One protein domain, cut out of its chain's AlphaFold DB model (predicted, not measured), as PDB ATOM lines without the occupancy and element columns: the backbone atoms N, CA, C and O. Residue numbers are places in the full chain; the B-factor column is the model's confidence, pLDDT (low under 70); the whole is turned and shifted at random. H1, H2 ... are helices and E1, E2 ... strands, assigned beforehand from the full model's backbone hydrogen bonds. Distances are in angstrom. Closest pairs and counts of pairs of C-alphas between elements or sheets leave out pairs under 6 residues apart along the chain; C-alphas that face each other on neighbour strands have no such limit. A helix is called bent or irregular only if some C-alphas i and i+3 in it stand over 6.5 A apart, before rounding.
ATOM      1  N   ILE A  29     173.922 221.852 205.502       93.69
ATOM      2  CA  ILE A  29     175.098 221.534 206.316       93.69
ATOM      3  C   ILE A  29     175.898 222.833 206.485       93.69
ATOM      4  O   ILE A  29     176.168 223.499 205.479       93.69
ATOM      5  N   PRO A  30     176.296 223.218 207.714       94.81
ATOM      6  CA  PRO A  30     177.115 224.405 207.923       94.81
ATOM      7  C   PRO A  30     178.409 224.357 207.091       94.81
ATOM      8  O   PRO A  30     179.075 223.318 207.088       94.81
ATOM      9  N   PRO A  31     178.826 225.463 206.441       93.69
ATOM     10  CA  PRO A  31     180.021 225.478 205.595       93.69
ATOM     11  C   PRO A  31     181.283 224.974 206.300       93.69
ATOM     12  O   PRO A  31     182.019 224.185 205.727       93.69
ATOM     13  N   ALA A  32     181.494 225.339 207.569       95.12
ATOM     14  CA  ALA A  32     182.643 224.866 208.346       95.12
ATOM     15  C   ALA A  32     182.648 223.336 208.539       95.12
ATOM     16  O   ALA A  32     183.700 222.707 208.484       95.12
ATOM     17  N   THR A  33     181.474 222.728 208.736       95.69
ATOM     18  CA  THR A  33     181.329 221.270 208.840       95.69
ATOM     19  C   THR A  33     181.600 220.600 207.500       95.69
ATOM     20  O   THR A  33     182.313 219.601 207.446       95.69
ATOM     21  N   LEU A  34     181.068 221.167 206.413       94.56
ATOM     22  CA  LEU A  34     181.306 220.662 205.066       94.56
ATOM     23  C   LEU A  34     182.799 220.729 204.711       94.56
ATOM     24  O   LEU A  34     183.353 219.757 204.206       94.56
ATOM     25  N   ASP A  35     183.460 221.839 205.037       95.56
ATOM     26  CA  ASP A  35     184.877 222.043 204.748       95.56
ATOM     27  C   ASP A  35     185.773 221.061 205.501       95.56
ATOM     28  O   ASP A  35     186.657 220.444 204.907       95.56
ATOM     29  N   ALA A  36     185.497 220.847 206.790       96.56
ATOM     30  CA  ALA A  36     186.238 219.900 207.620       96.56
ATOM     31  C   ALA A  36     186.147 218.452 207.103       96.56
ATOM     32  O   ALA A  36     187.085 217.678 207.282       96.56
ATOM     33  N   LEU A  37     185.034 218.084 206.459       96.56
ATOM     34  CA  LEU A  37     184.819 216.745 205.905       96.56
ATOM     35  C   LEU A  37     185.383 216.587 204.491       96.56
ATOM     36  O   LEU A  37     185.893 215.519 204.157       96.56
ATOM     37  N   LEU A  38     185.265 217.619 203.651       95.88
ATOM     38  CA  LEU A  38     185.575 217.517 202.224       95.88
ATOM     39  C   LEU A  38     186.993 217.967 201.861       95.88
ATOM     40  O   LEU A  38     187.603 217.359 200.984       95.88
ATOM     41  N   SER A  39     187.538 218.991 202.524       95.00
ATOM     42  CA  SER A  39     188.890 219.495 202.230       95.00
ATOM     43  C   SER A  39     190.016 218.458 202.397       95.00
ATOM     44  O   SER A  39     190.980 218.533 201.630       95.00
ATOM     45  N   PRO A  40     189.929 217.449 203.296       95.38
ATOM     46  CA  PRO A  40     190.956 216.413 203.396       95.38
ATOM     47  C   PRO A  40     190.909 215.379 202.263       95.38
ATOM     48  O   PRO A  40     191.828 214.567 202.146       95.38
ATOM     49  N   ILE A  41     189.844 215.357 201.452       93.94
ATOM     50  CA  ILE A  41     189.695 214.378 200.375       93.94
ATOM     51  C   ILE A  41     190.706 214.700 199.269       93.94
ATOM     52  O   ILE A  41     190.604 215.750 198.625       93.94
ATOM     53  N   PRO A  42     191.659 213.797 198.981       91.75
ATOM     54  CA  PRO A  42     192.710 214.091 198.027       91.75
ATOM     55  C   PRO A  42     192.150 214.172 196.602       91.75
ATOM     56  O   PRO A  42     191.249 213.425 196.217       91.75
ATOM     57  N   MET A  43     192.725 215.059 195.790       91.62
ATOM     58  CA  MET A  43     192.392 215.227 194.369       91.62
ATOM     59  C   MET A  43     193.031 214.127 193.501       91.62
ATOM     60  O   MET A  43     193.795 214.399 192.577       91.62
ATOM     61  N   GLN A  44     192.746 212.869 193.843       90.56
ATOM     62  CA  GLN A  44     193.258 211.660 193.192       90.56
ATOM     63  C   GLN A  44     192.203 210.544 193.196       90.56
ATOM     64  O   GLN A  44     191.246 210.591 193.969       90.56
ATOM     65  N   THR A  45     192.335 209.560 192.301       88.44
ATOM     66  CA  THR A  45     191.381 208.441 192.228       88.44
ATOM     67  C   THR A  45     191.423 207.639 193.527       88.44
ATOM     68  O   THR A  45     192.493 207.214 193.958       88.44
ATOM     69  N   HIS A  46     190.260 207.421 194.140       86.44
ATOM     70  CA  HIS A  46     190.131 206.541 195.296       86.44
ATOM     71  C   HIS A  46     190.406 205.082 194.894       86.44
ATOM     72  O   HIS A  46     190.021 204.660 193.806       86.44
ATOM     73  N   GLU A  47     191.013 204.285 195.778       88.00
ATOM     74  CA  GLU A  47     191.436 202.905 195.479       88.00
ATOM     75  C   GLU A  47     190.302 202.030 194.923       88.00
ATOM     76  O   GLU A  47     190.494 201.292 193.960       88.00
ATOM     77  N   ALA A  48     189.095 202.177 195.478       82.25
ATOM     78  CA  ALA A  48     187.892 201.456 195.047       82.25
ATOM     79  C   ALA A  48     187.444 201.741 193.599       82.25
ATOM     80  O   ALA A  48     186.603 201.012 193.078       82.25
ATOM     81  N   ASP A  49     187.952 202.802 192.970       83.31
ATOM     82  CA  ASP A  49     187.588 203.208 191.611       83.31
ATOM     83  C   ASP A  49     188.775 203.056 190.625       83.31
ATOM     84  O   ASP A  49     188.687 203.455 189.463       83.31
ATOM     85  N   LEU A  50     189.889 202.440 191.046       86.81
ATOM     86  CA  LEU A  50     190.985 202.062 190.147       86.81
ATOM     87  C   LEU A  50     190.551 200.945 189.172       86.81
ATOM     88  O   LEU A  50     189.753 200.082 189.541       86.81
ATOM     89  N   PRO A  51     191.075 200.920 187.928       93.19
ATOM     90  CA  PRO A  51     192.178 201.728 187.391       93.19
ATOM     91  C   PRO A  51     191.740 203.047 186.721       93.19
ATOM     92  O   PRO A  51     192.468 203.575 185.879       93.19
ATOM     93  N   ALA A  52     190.553 203.581 187.028       89.81
ATOM     94  CA  ALA A  52     190.067 204.785 186.362       89.81
ATOM     95  C   ALA A  52     190.963 206.010 186.633       89.81
ATOM     96  O   ALA A  52     191.490 206.210 187.731       89.81
ATOM     97  N   GLN A  53     191.111 206.876 185.628       90.88
ATOM     98  CA  GLN A  53     191.764 208.172 185.816       90.88
ATOM     99  C   GLN A  53     190.878 209.112 186.635       90.88
ATOM    100  O   GLN A  53     189.648 209.037 186.574       90.88
ATOM    101  N   PHE A  54     191.513 210.016 187.380       90.25
ATOM    102  CA  PHE A  54     190.800 210.957 188.232       90.25
ATOM    103  C   PHE A  54     189.847 211.834 187.419       90.25
ATOM    104  O   PHE A  54     190.206 212.391 186.380       90.25
ATOM    105  N   THR A  55     188.640 212.012 187.949       90.88
ATOM    106  CA  THR A  55     187.664 212.988 187.463       90.88
ATOM    107  C   THR A  55     186.952 213.617 188.660       90.88
ATOM    108  O   THR A  55     186.815 212.970 189.702       90.88
ATOM    109  N   CYS A  56     186.418 214.837 188.514       88.25
ATOM    110  CA  CYS A  56     185.569 215.441 189.551       88.25
ATOM    111  C   CYS A  56     184.386 214.551 189.942       88.25
ATOM    112  O   CYS A  56     183.974 214.578 191.095       88.25
ATOM    113  N   ARG A  57     183.867 213.744 189.007       89.25
ATOM    114  CA  ARG A  57     182.806 212.766 189.276       89.25
ATOM    115  C   ARG A  57     183.251 211.726 190.308       89.25
ATOM    116  O   ARG A  57     182.562 211.529 191.301       89.25
ATOM    117  N   LEU A  58     184.435 211.133 190.129       91.12
ATOM    118  CA  LEU A  58     184.990 210.174 191.095       91.12
ATOM    119  C   LEU A  58     185.245 210.816 192.464       91.12
ATOM    120  O   LEU A  58     184.957 210.207 193.493       91.12
ATOM    121  N   TRP A  59     185.726 212.062 192.488       93.19
ATOM    122  CA  TRP A  59     185.876 212.803 193.742       93.19
ATOM    123  C   TRP A  59     184.523 213.027 194.432       93.19
ATOM    124  O   TRP A  59     184.393 212.762 195.624       93.19
ATOM    125  N   PHE A  60     183.490 213.430 193.683       91.44
ATOM    126  CA  PHE A  60     182.136 213.643 194.206       91.44
ATOM    127  C   PHE A  60     181.540 212.373 194.808       91.44
ATOM    128  O   PHE A  60     180.952 212.406 195.887       91.44
ATOM    129  N   ARG A  61     181.729 211.234 194.142       91.31
ATOM    130  CA  ARG A  61     181.307 209.924 194.636       91.31
ATOM    131  C   ARG A  61     181.959 209.587 195.974       91.31
ATOM    132  O   ARG A  61     181.285 209.080 196.873       91.31
ATOM    133  N   TYR A  62     183.244 209.896 196.139       92.69
ATOM    134  CA  TYR A  62     183.912 209.718 197.425       92.69
ATOM    135  C   TYR A  62     183.415 210.721 198.481       92.69
ATOM    136  O   TYR A  62     183.113 210.315 199.601       92.69
ATOM    137  N   ALA A  63     183.207 211.986 198.112       94.12
ATOM    138  CA  ALA A  63     182.618 213.000 198.988       94.12
ATOM    139  C   ALA A  63     181.228 212.595 199.515       94.12
ATOM    140  O   ALA A  63     180.967 212.710 200.710       94.12
ATOM    141  N   ILE A  64     180.358 212.040 198.662       93.69
ATOM    142  CA  ILE A  64     179.042 211.521 199.071       93.69
ATOM    143  C   ILE A  64     179.201 210.411 200.116       93.69
ATOM    144  O   ILE A  64     178.516 210.436 201.136       93.69
ATOM    145  N   ARG A  65     180.137 209.472 199.918       93.31
ATOM    146  CA  ARG A  65     180.413 208.407 200.901       93.31
ATOM    147  C   ARG A  65     180.871 208.969 202.245       93.31
ATOM    148  O   ARG A  65     180.402 208.495 203.275       93.31
ATOM    149  N   VAL A  66     181.745 209.977 202.243       95.25
ATOM    150  CA  VAL A  66     182.208 210.647 203.471       95.25
ATOM    151  C   VAL A  66     181.037 211.309 204.203       95.25
ATOM    152  O   VAL A  66     180.874 211.116 205.406       95.25
ATOM    153  N   LEU A  67     180.170 212.028 203.483       95.81
ATOM    154  CA  LEU A  67     178.994 212.681 204.070       95.81
ATOM    155  C   LEU A  67     177.961 211.676 204.603       95.81
ATOM    156  O   LEU A  67     177.353 211.927 205.644       95.81
ATOM    157  N   MET A  68     177.782 210.540 203.922       94.94
ATOM    158  CA  MET A  68     176.934 209.443 204.395       94.94
ATOM    159  C   MET A  68     177.497 208.797 205.661       94.94
ATOM    160  O   MET A  68     176.761 208.591 206.622       94.94
ATOM    161  N   ALA A  69     178.802 208.516 205.691       95.19
ATOM    162  CA  ALA A  69     179.469 207.938 206.857       95.19
ATOM    163  C   ALA A  69     179.415 208.869 208.081       95.19
ATOM    164  O   ALA A  69     179.305 208.396 209.208       95.19
ATOM    165  N   ALA A  70     179.441 210.187 207.858       95.19
ATOM    166  CA  ALA A  70     179.259 211.199 208.897       95.19
ATOM    167  C   ALA A  70     177.786 211.416 209.311       95.19
ATOM    168  O   ALA A  70     177.518 212.183 210.233       95.19
ATOM    169  N   GLY A  71     176.823 210.768 208.642       95.00
ATOM    170  CA  GLY A  71     175.393 210.872 208.951       95.00
ATOM    171  C   GLY A  71     174.730 212.180 208.505       95.00
ATOM    172  O   GLY A  71     173.628 212.486 208.954       95.00
ATOM    173  N   HIS A  72     175.374 212.963 207.633       95.38
ATOM    174  CA  HIS A  72     174.831 214.241 207.159       95.38
ATOM    175  C   HIS A  72     173.862 214.101 205.983       95.38
ATOM    176  O   HIS A  72     172.987 214.948 205.802       95.38
ATOM    177  N   ILE A  73     174.022 213.050 205.178       95.19
ATOM    178  CA  ILE A  73     173.123 212.710 204.074       95.19
ATOM    179  C   ILE A  73     172.832 211.214 204.103       95.19
ATOM    180  O   ILE A  73     173.637 210.426 204.596       95.19
ATOM    181  N   ASN A  74     171.704 210.814 203.528       94.50
ATOM    182  CA  ASN A  74     171.350 209.412 203.384       94.50
ATOM    183  C   ASN A  74     170.957 209.127 201.934       94.50
ATOM    184  O   ASN A  74     169.843 209.443 201.519       94.50
ATOM    185  N   CYS A  75     171.881 208.554 201.163       93.19
ATOM    186  CA  CYS A  75     171.643 208.170 199.776       93.19
ATOM    187  C   CYS A  75     171.570 206.646 199.648       93.19
ATOM    188  O   CYS A  75     172.497 205.940 200.028       93.19
ATOM    189  N   LEU A  76     170.463 206.144 199.105       92.25
ATOM    190  CA  LEU A  76     170.199 204.711 198.955       92.25
ATOM    191  C   LEU A  76     171.082 204.082 197.872       92.25
ATOM    192  O   LEU A  76     171.545 202.956 198.024       92.25
ATOM    193  N   ASP A  77     171.311 204.821 196.784       92.38
ATOM    194  CA  ASP A  77     172.106 204.371 195.647       92.38
ATOM    195  C   ASP A  77     172.871 205.550 195.030       92.38
ATOM    196  O   ASP A  77     172.295 206.440 194.397       92.38
ATOM    197  N   ILE A  78     174.192 205.552 195.224       91.19
ATOM    198  CA  ILE A  78     175.080 206.594 194.698       91.19
ATOM    199  C   ILE A  78     175.181 206.509 193.170       91.19
ATOM    200  O   ILE A  78     175.243 207.545 192.515       91.19
ATOM    201  N   ASN A  79     175.159 205.307 192.587       91.06
ATOM    202  CA  ASN A  79     175.247 205.161 191.132       91.06
ATOM    203  C   ASN A  79     173.976 205.715 190.467       91.06
ATOM    204  O   ASN A  79     174.046 206.374 189.432       91.06
ATOM    205  N   ALA A  80     172.812 205.489 191.081       92.81
ATOM    206  CA  ALA A  80     171.552 206.039 190.593       92.81
ATOM    207  C   ALA A  80     171.482 207.571 190.747       92.81
ATOM    208  O   ALA A  80     170.985 208.252 189.850       92.81
ATOM    209  N   LEU A  81     172.033 208.126 191.835       92.81
ATOM    210  CA  LEU A  81     172.213 209.572 191.993       92.81
ATOM    211  C   LEU A  81     173.122 210.160 190.899       92.81
ATOM    212  O   LEU A  81     172.812 211.215 190.347       92.81
ATOM    213  N   GLU A  82     174.229 209.494 190.566       91.69
ATOM    214  CA  GLU A  82     175.111 209.937 189.480       91.69
ATOM    215  C   GLU A  82     174.387 209.937 188.130       91.69
ATOM    216  O   GLU A  82     174.456 210.928 187.401       91.69
ATOM    217  N   ALA A  83     173.634 208.876 187.826       92.19
ATOM    218  CA  ALA A  83     172.826 208.795 186.610       92.19
ATOM    219  C   ALA A  83     171.736 209.885 186.561       92.19
ATOM    220  O   ALA A  83     171.440 210.430 185.498       92.19
ATOM    221  N   GLU A  84     171.154 210.246 187.709       92.56
ATOM    222  CA  GLU A  84     170.209 211.360 187.824       92.56
ATOM    223  C   GLU A  84     170.879 212.710 187.523       92.56
ATOM    224  O   GLU A  84     170.318 213.524 186.788       92.56
ATOM    225  N   GLY A  85     172.096 212.922 188.034       90.50
ATOM    226  CA  GLY A  85     172.935 214.085 187.727       90.50
ATOM    227  C   GLY A  85     173.273 214.206 186.249       90.50
ATOM    228  O   GLY A  85     173.106 215.277 185.665       90.50
ATOM    229  N   GLU A  86     173.696 213.103 185.635       90.38
ATOM    230  CA  GLU A  86     173.996 213.042 184.206       90.38
ATOM    231  C   GLU A  86     172.756 213.361 183.367       90.38
ATOM    232  O   GLU A  86     172.801 214.241 182.509       90.38
ATOM    233  N   HIS A  87     171.616 212.740 183.678       90.12
ATOM    234  CA  HIS A  87     170.363 212.998 182.975       90.12
ATOM    235  C   HIS A  87     169.918 214.464 183.081       90.12
ATOM    236  O   HIS A  87     169.545 215.072 182.075       90.12
ATOM    237  N   ALA A  88     169.975 215.054 184.280       89.06
ATOM    238  CA  ALA A  88     169.632 216.460 184.483       89.06
ATOM    239  C   ALA A  88     170.583 217.395 183.714       89.06
ATOM    240  O   ALA A  88     170.135 218.372 183.110       89.06
ATOM    241  N   GLY A  89     171.881 217.079 183.698       87.25
ATOM    242  CA  GLY A  89     172.885 217.809 182.929       87.25
ATOM    243  C   GLY A  89     172.619 217.763 181.423       87.25
ATOM    244  O   GLY A  89     172.595 218.812 180.779       87.25
ATOM    245  N   GLU A  90     172.355 216.577 180.867       87.50
ATOM    246  CA  GLU A  90     172.027 216.411 179.444       87.50
ATOM    247  C   GLU A  90     170.742 217.140 179.052       87.50
ATOM    248  O   GLU A  90     170.701 217.821 178.026       87.50
ATOM    249  N   TYR A  91     169.705 217.059 179.890       85.62
ATOM    250  CA  TYR A  91     168.429 217.722 179.631       85.62
ATOM    251  C   TYR A  91     168.571 219.248 179.502       85.62
ATOM    252  O   TYR A  91     167.925 219.869 178.654       85.62
ATOM    253  N   HIS A  92     169.431 219.857 180.324       83.38
ATOM    254  CA  HIS A  92     169.664 221.304 180.312       83.38
ATOM    255  C   HIS A  92     170.779 221.756 179.378       83.38
ATOM    256  O   HIS A  92     170.827 222.939 179.046       83.38
ATOM    257  N   ARG A  93     171.645 220.848 178.908       82.94
ATOM    258  CA  ARG A  93     172.802 221.170 178.059       82.94
ATOM    259  C   ARG A  93     172.421 222.077 176.891       82.94
ATOM    260  O   ARG A  93     172.991 223.154 176.746       82.94
ATOM    261  N   ASN A  94     171.433 221.673 176.093       76.69
ATOM    262  CA  ASN A  94     171.031 222.437 174.907       76.69
ATOM    263  C   ASN A  94     170.306 223.742 175.273       76.69
ATOM    264  O   ASN A  94     170.544 224.780 174.657       76.69
ATOM    265  N   LYS A  95     169.475 223.704 176.319       71.75
ATOM    266  CA  LYS A  95     168.688 224.850 176.791       71.75
ATOM    267  C   LYS A  95     169.567 225.985 177.313       71.75
ATOM    268  O   LYS A  95     169.350 227.151 176.984       71.75
ATOM    269  N   VAL A  96     170.597 225.644 178.082       71.06
ATOM    270  CA  VAL A  96     171.549 226.628 178.609       71.06
ATOM    271  C   VAL A  96     172.518 227.080 177.516       71.06
ATOM    272  O   VAL A  96     172.742 228.279 177.367       71.06
ATOM    273  N   ALA A  97     173.060 226.153 176.714       72.19
ATOM    274  CA  ALA A  97     174.085 226.479 175.720       72.19
ATOM    275  C   ALA A  97     173.561 227.306 174.536       72.19
ATOM    276  O   ALA A  97     174.282 228.167 174.032       72.19
ATOM    277  N   PHE A  98     172.325 227.060 174.088       73.75
ATOM    278  CA  PHE A  98     171.815 227.636 172.837       73.75
ATOM    279  C   PHE A  98     170.571 228.507 173.017       73.75
ATOM    280  O   PHE A  98     170.380 229.451 172.255       73.75
ATOM    281  N   GLU A  99     169.750 228.247 174.036       73.56
ATOM    282  CA  GLU A  99     168.452 228.919 174.209       73.56
ATOM    283  C   GLU A  99     168.467 230.003 175.300       73.56
ATOM    284  O   GLU A  99     167.437 230.625 175.559       73.56
ATOM    285  N   ARG A 100     169.627 230.259 175.929       70.44
ATOM    286  CA  ARG A 100     169.802 231.214 177.047       70.44
ATOM    287  C   ARG A 100     168.826 230.977 178.208       70.44
ATOM    288  O   ARG A 100     168.456 231.916 178.914       70.44
ATOM    289  N   GLN A 101     168.400 229.734 178.409       73.31
ATOM    290  CA  GLN A 101     167.571 229.359 179.550       73.31
ATOM    291  C   GLN A 101     168.453 229.088 180.772       73.31
ATOM    292  O   GLN A 101     169.608 228.686 180.641       73.31
ATOM    293  N   MET A 102     167.914 229.331 181.967       70.88
ATOM    294  CA  MET A 102     168.598 228.992 183.216       70.88
ATOM    295  C   MET A 102     168.540 227.481 183.466       70.88
ATOM    296  O   MET A 102     167.586 226.816 183.057       70.88
ATOM    297  N   GLY A 103     169.553 226.957 184.157       76.81
ATOM    298  CA  GLY A 103     169.577 225.567 184.599       76.81
ATOM    299  C   GLY A 103     168.469 225.230 185.601       76.81
ATOM    300  O   GLY A 103     167.809 226.106 186.164       76.81
ATOM    301  N   GLY A 104     168.261 223.936 185.838       83.00
ATOM    302  CA  GLY A 104     167.236 223.441 186.763       83.00
ATOM    303  C   GLY A 104     167.771 223.109 188.154       83.00
ATOM    304  O   GLY A 104     168.891 222.619 188.300       83.00
ATOM    305  N   VAL A 105     166.941 223.303 189.179       87.31
ATOM    306  CA  VAL A 105     167.183 222.759 190.521       87.31
ATOM    307  C   VAL A 105     166.231 221.594 190.751       87.31
ATOM    308  O   VAL A 105     165.021 221.727 190.580       87.31
ATOM    309  N   TYR A 106     166.791 220.459 191.142       89.88
ATOM    310  CA  TYR A 106     166.084 219.208 191.367       89.88
ATOM    311  C   TYR A 106     166.305 218.731 192.793       89.88
ATOM    312  O   TYR A 106     167.319 219.042 193.415       89.88
ATOM    313  N   ARG A 107     165.380 217.924 193.302       92.44
ATOM    314  CA  ARG A 107     165.588 217.144 194.521       92.44
ATOM    315  C   ARG A 107     165.891 215.712 194.122       92.44
ATOM    316  O   ARG A 107     165.185 215.174 193.270       92.44
ATOM    317  N   SER A 108     166.922 215.116 194.720       93.69
ATOM    318  CA  SER A 108     167.256 213.741 194.379       93.69
ATOM    319  C   SER A 108     166.146 212.780 194.789       93.69
ATOM    320  O   SER A 108     165.572 212.911 195.870       93.69
ATOM    321  N   ARG A 109     165.880 211.782 193.944       93.25
ATOM    322  CA  ARG A 109     165.006 210.647 194.286       93.25
ATOM    323  C   ARG A 109     165.727 209.561 195.081       93.25
ATOM    324  O   ARG A 109     165.072 208.697 195.657       93.25
ATOM    325  N   TYR A 110     167.056 209.608 195.104       93.75
ATOM    326  CA  TYR A 110     167.909 208.575 195.687       93.75
ATOM    327  C   TYR A 110     168.556 208.999 197.003       93.75
ATOM    328  O   TYR A 110     169.094 208.141 197.698       93.75
ATOM    329  N   CYS A 111     168.465 210.278 197.376       91.44
ATOM    330  CA  CYS A 111     168.847 210.761 198.700       91.44
ATOM    331  C   CYS A 111     167.619 211.232 199.482       91.44
ATOM    332  O   CYS A 111     166.896 212.126 199.043       91.44
ATOM    333  N   ILE A 112     167.398 210.620 200.644       87.31
ATOM    334  CA  ILE A 112     166.238 210.849 201.508       87.31
ATOM    335  C   ILE A 112     166.648 211.644 202.748       87.31
ATOM    336  O   ILE A 112     167.653 211.340 203.388       87.31
ATOM    337  N   PHE A 113     165.881 212.688 203.058       81.19
ATOM    338  CA  PHE A 113     166.110 213.605 204.175       81.19
ATOM    339  C   PHE A 113     164.853 214.420 204.483       81.19
ATOM    340  O   PHE A 113     164.039 214.629 203.547       81.19
TER     341      PHE A 113
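This is residues 29 to 113 of the 113 residues of an uncharacterized protein of Calocera cornea HHB12733 (UniProt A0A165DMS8). A long helix, H3, reaches away from a small corner of two shorter helices, H1 and H2, and after its far end the chain folds back beside it as a tail that holds the short strand E1. The long link of residues 39 to 55 loops out from the H1 and H2 end, and contacts among the parts are few. The printed part has 85 residues with three named helices and one named strand, in the order H1, H2, H3, E1, and its class is mostly helix. It is only just loose, close to compact, with a radius of gyration of the C-alphas of 14.8 A, and it spans 39 by 33 by 24 A.

Find C-alpha 31 at (180.021, 225.478, 205.595); from there H1 runs through residues 31 to 38. Go on to C-alpha 56 at (185.569, 215.441, 189.551), where H2 begins; it holds residues 56 to 69 and measures 19.8 A from first to last C-alpha. H3, residues 78 to 99, is the longest helix, at 31.0 A. It has a kink of 30 degrees near residue 92 and is irregular there: C-alphas 91 and 94 are 7.2 A apart. E1, residues 104 to 107, is 10.1 A long and ends at C-alpha 107, (165.588, 217.144, 194.521).

Start at H1, which touches H2; look at Leu 38 and Ala 63, their closest C-alphas, 6.3 A apart. H2 touches H1 with residues 63 to 67 alone. Their lines stand only just about perpendicular, at 73 degrees. H3 touches no helix, but it is close to H2 without clearly touching: the closest C-alphas, of Arg 61 and Ile 78, are 7.1 A apart. These two helices run opposite ways at a steep tilt of 45 degrees. From H3 to E1 the closest C-alphas are those of His 92 and Gly 104, 7.2 A apart. E1 pairs with no named strand. H1 is apart from H3 and from E1, and H2 is apart from E1. In H1 and H2 every O i to N i+4 pair is within hydrogen-bond range; in H3, 16 of 18 are.

The two C-alphas farthest apart are those of Glu 47 and Glu 99, at 40.7 A. The printed part has no cut and ends at residue 113, the chain's last residue. The link from H1 to H2, 17 residues, is long; the link from H2 to H3 is short and the link from H3 to E1 is tight. The mean pLDDT of the printed part is 89.3, that of H3 is 85, and no printed residue is under 70.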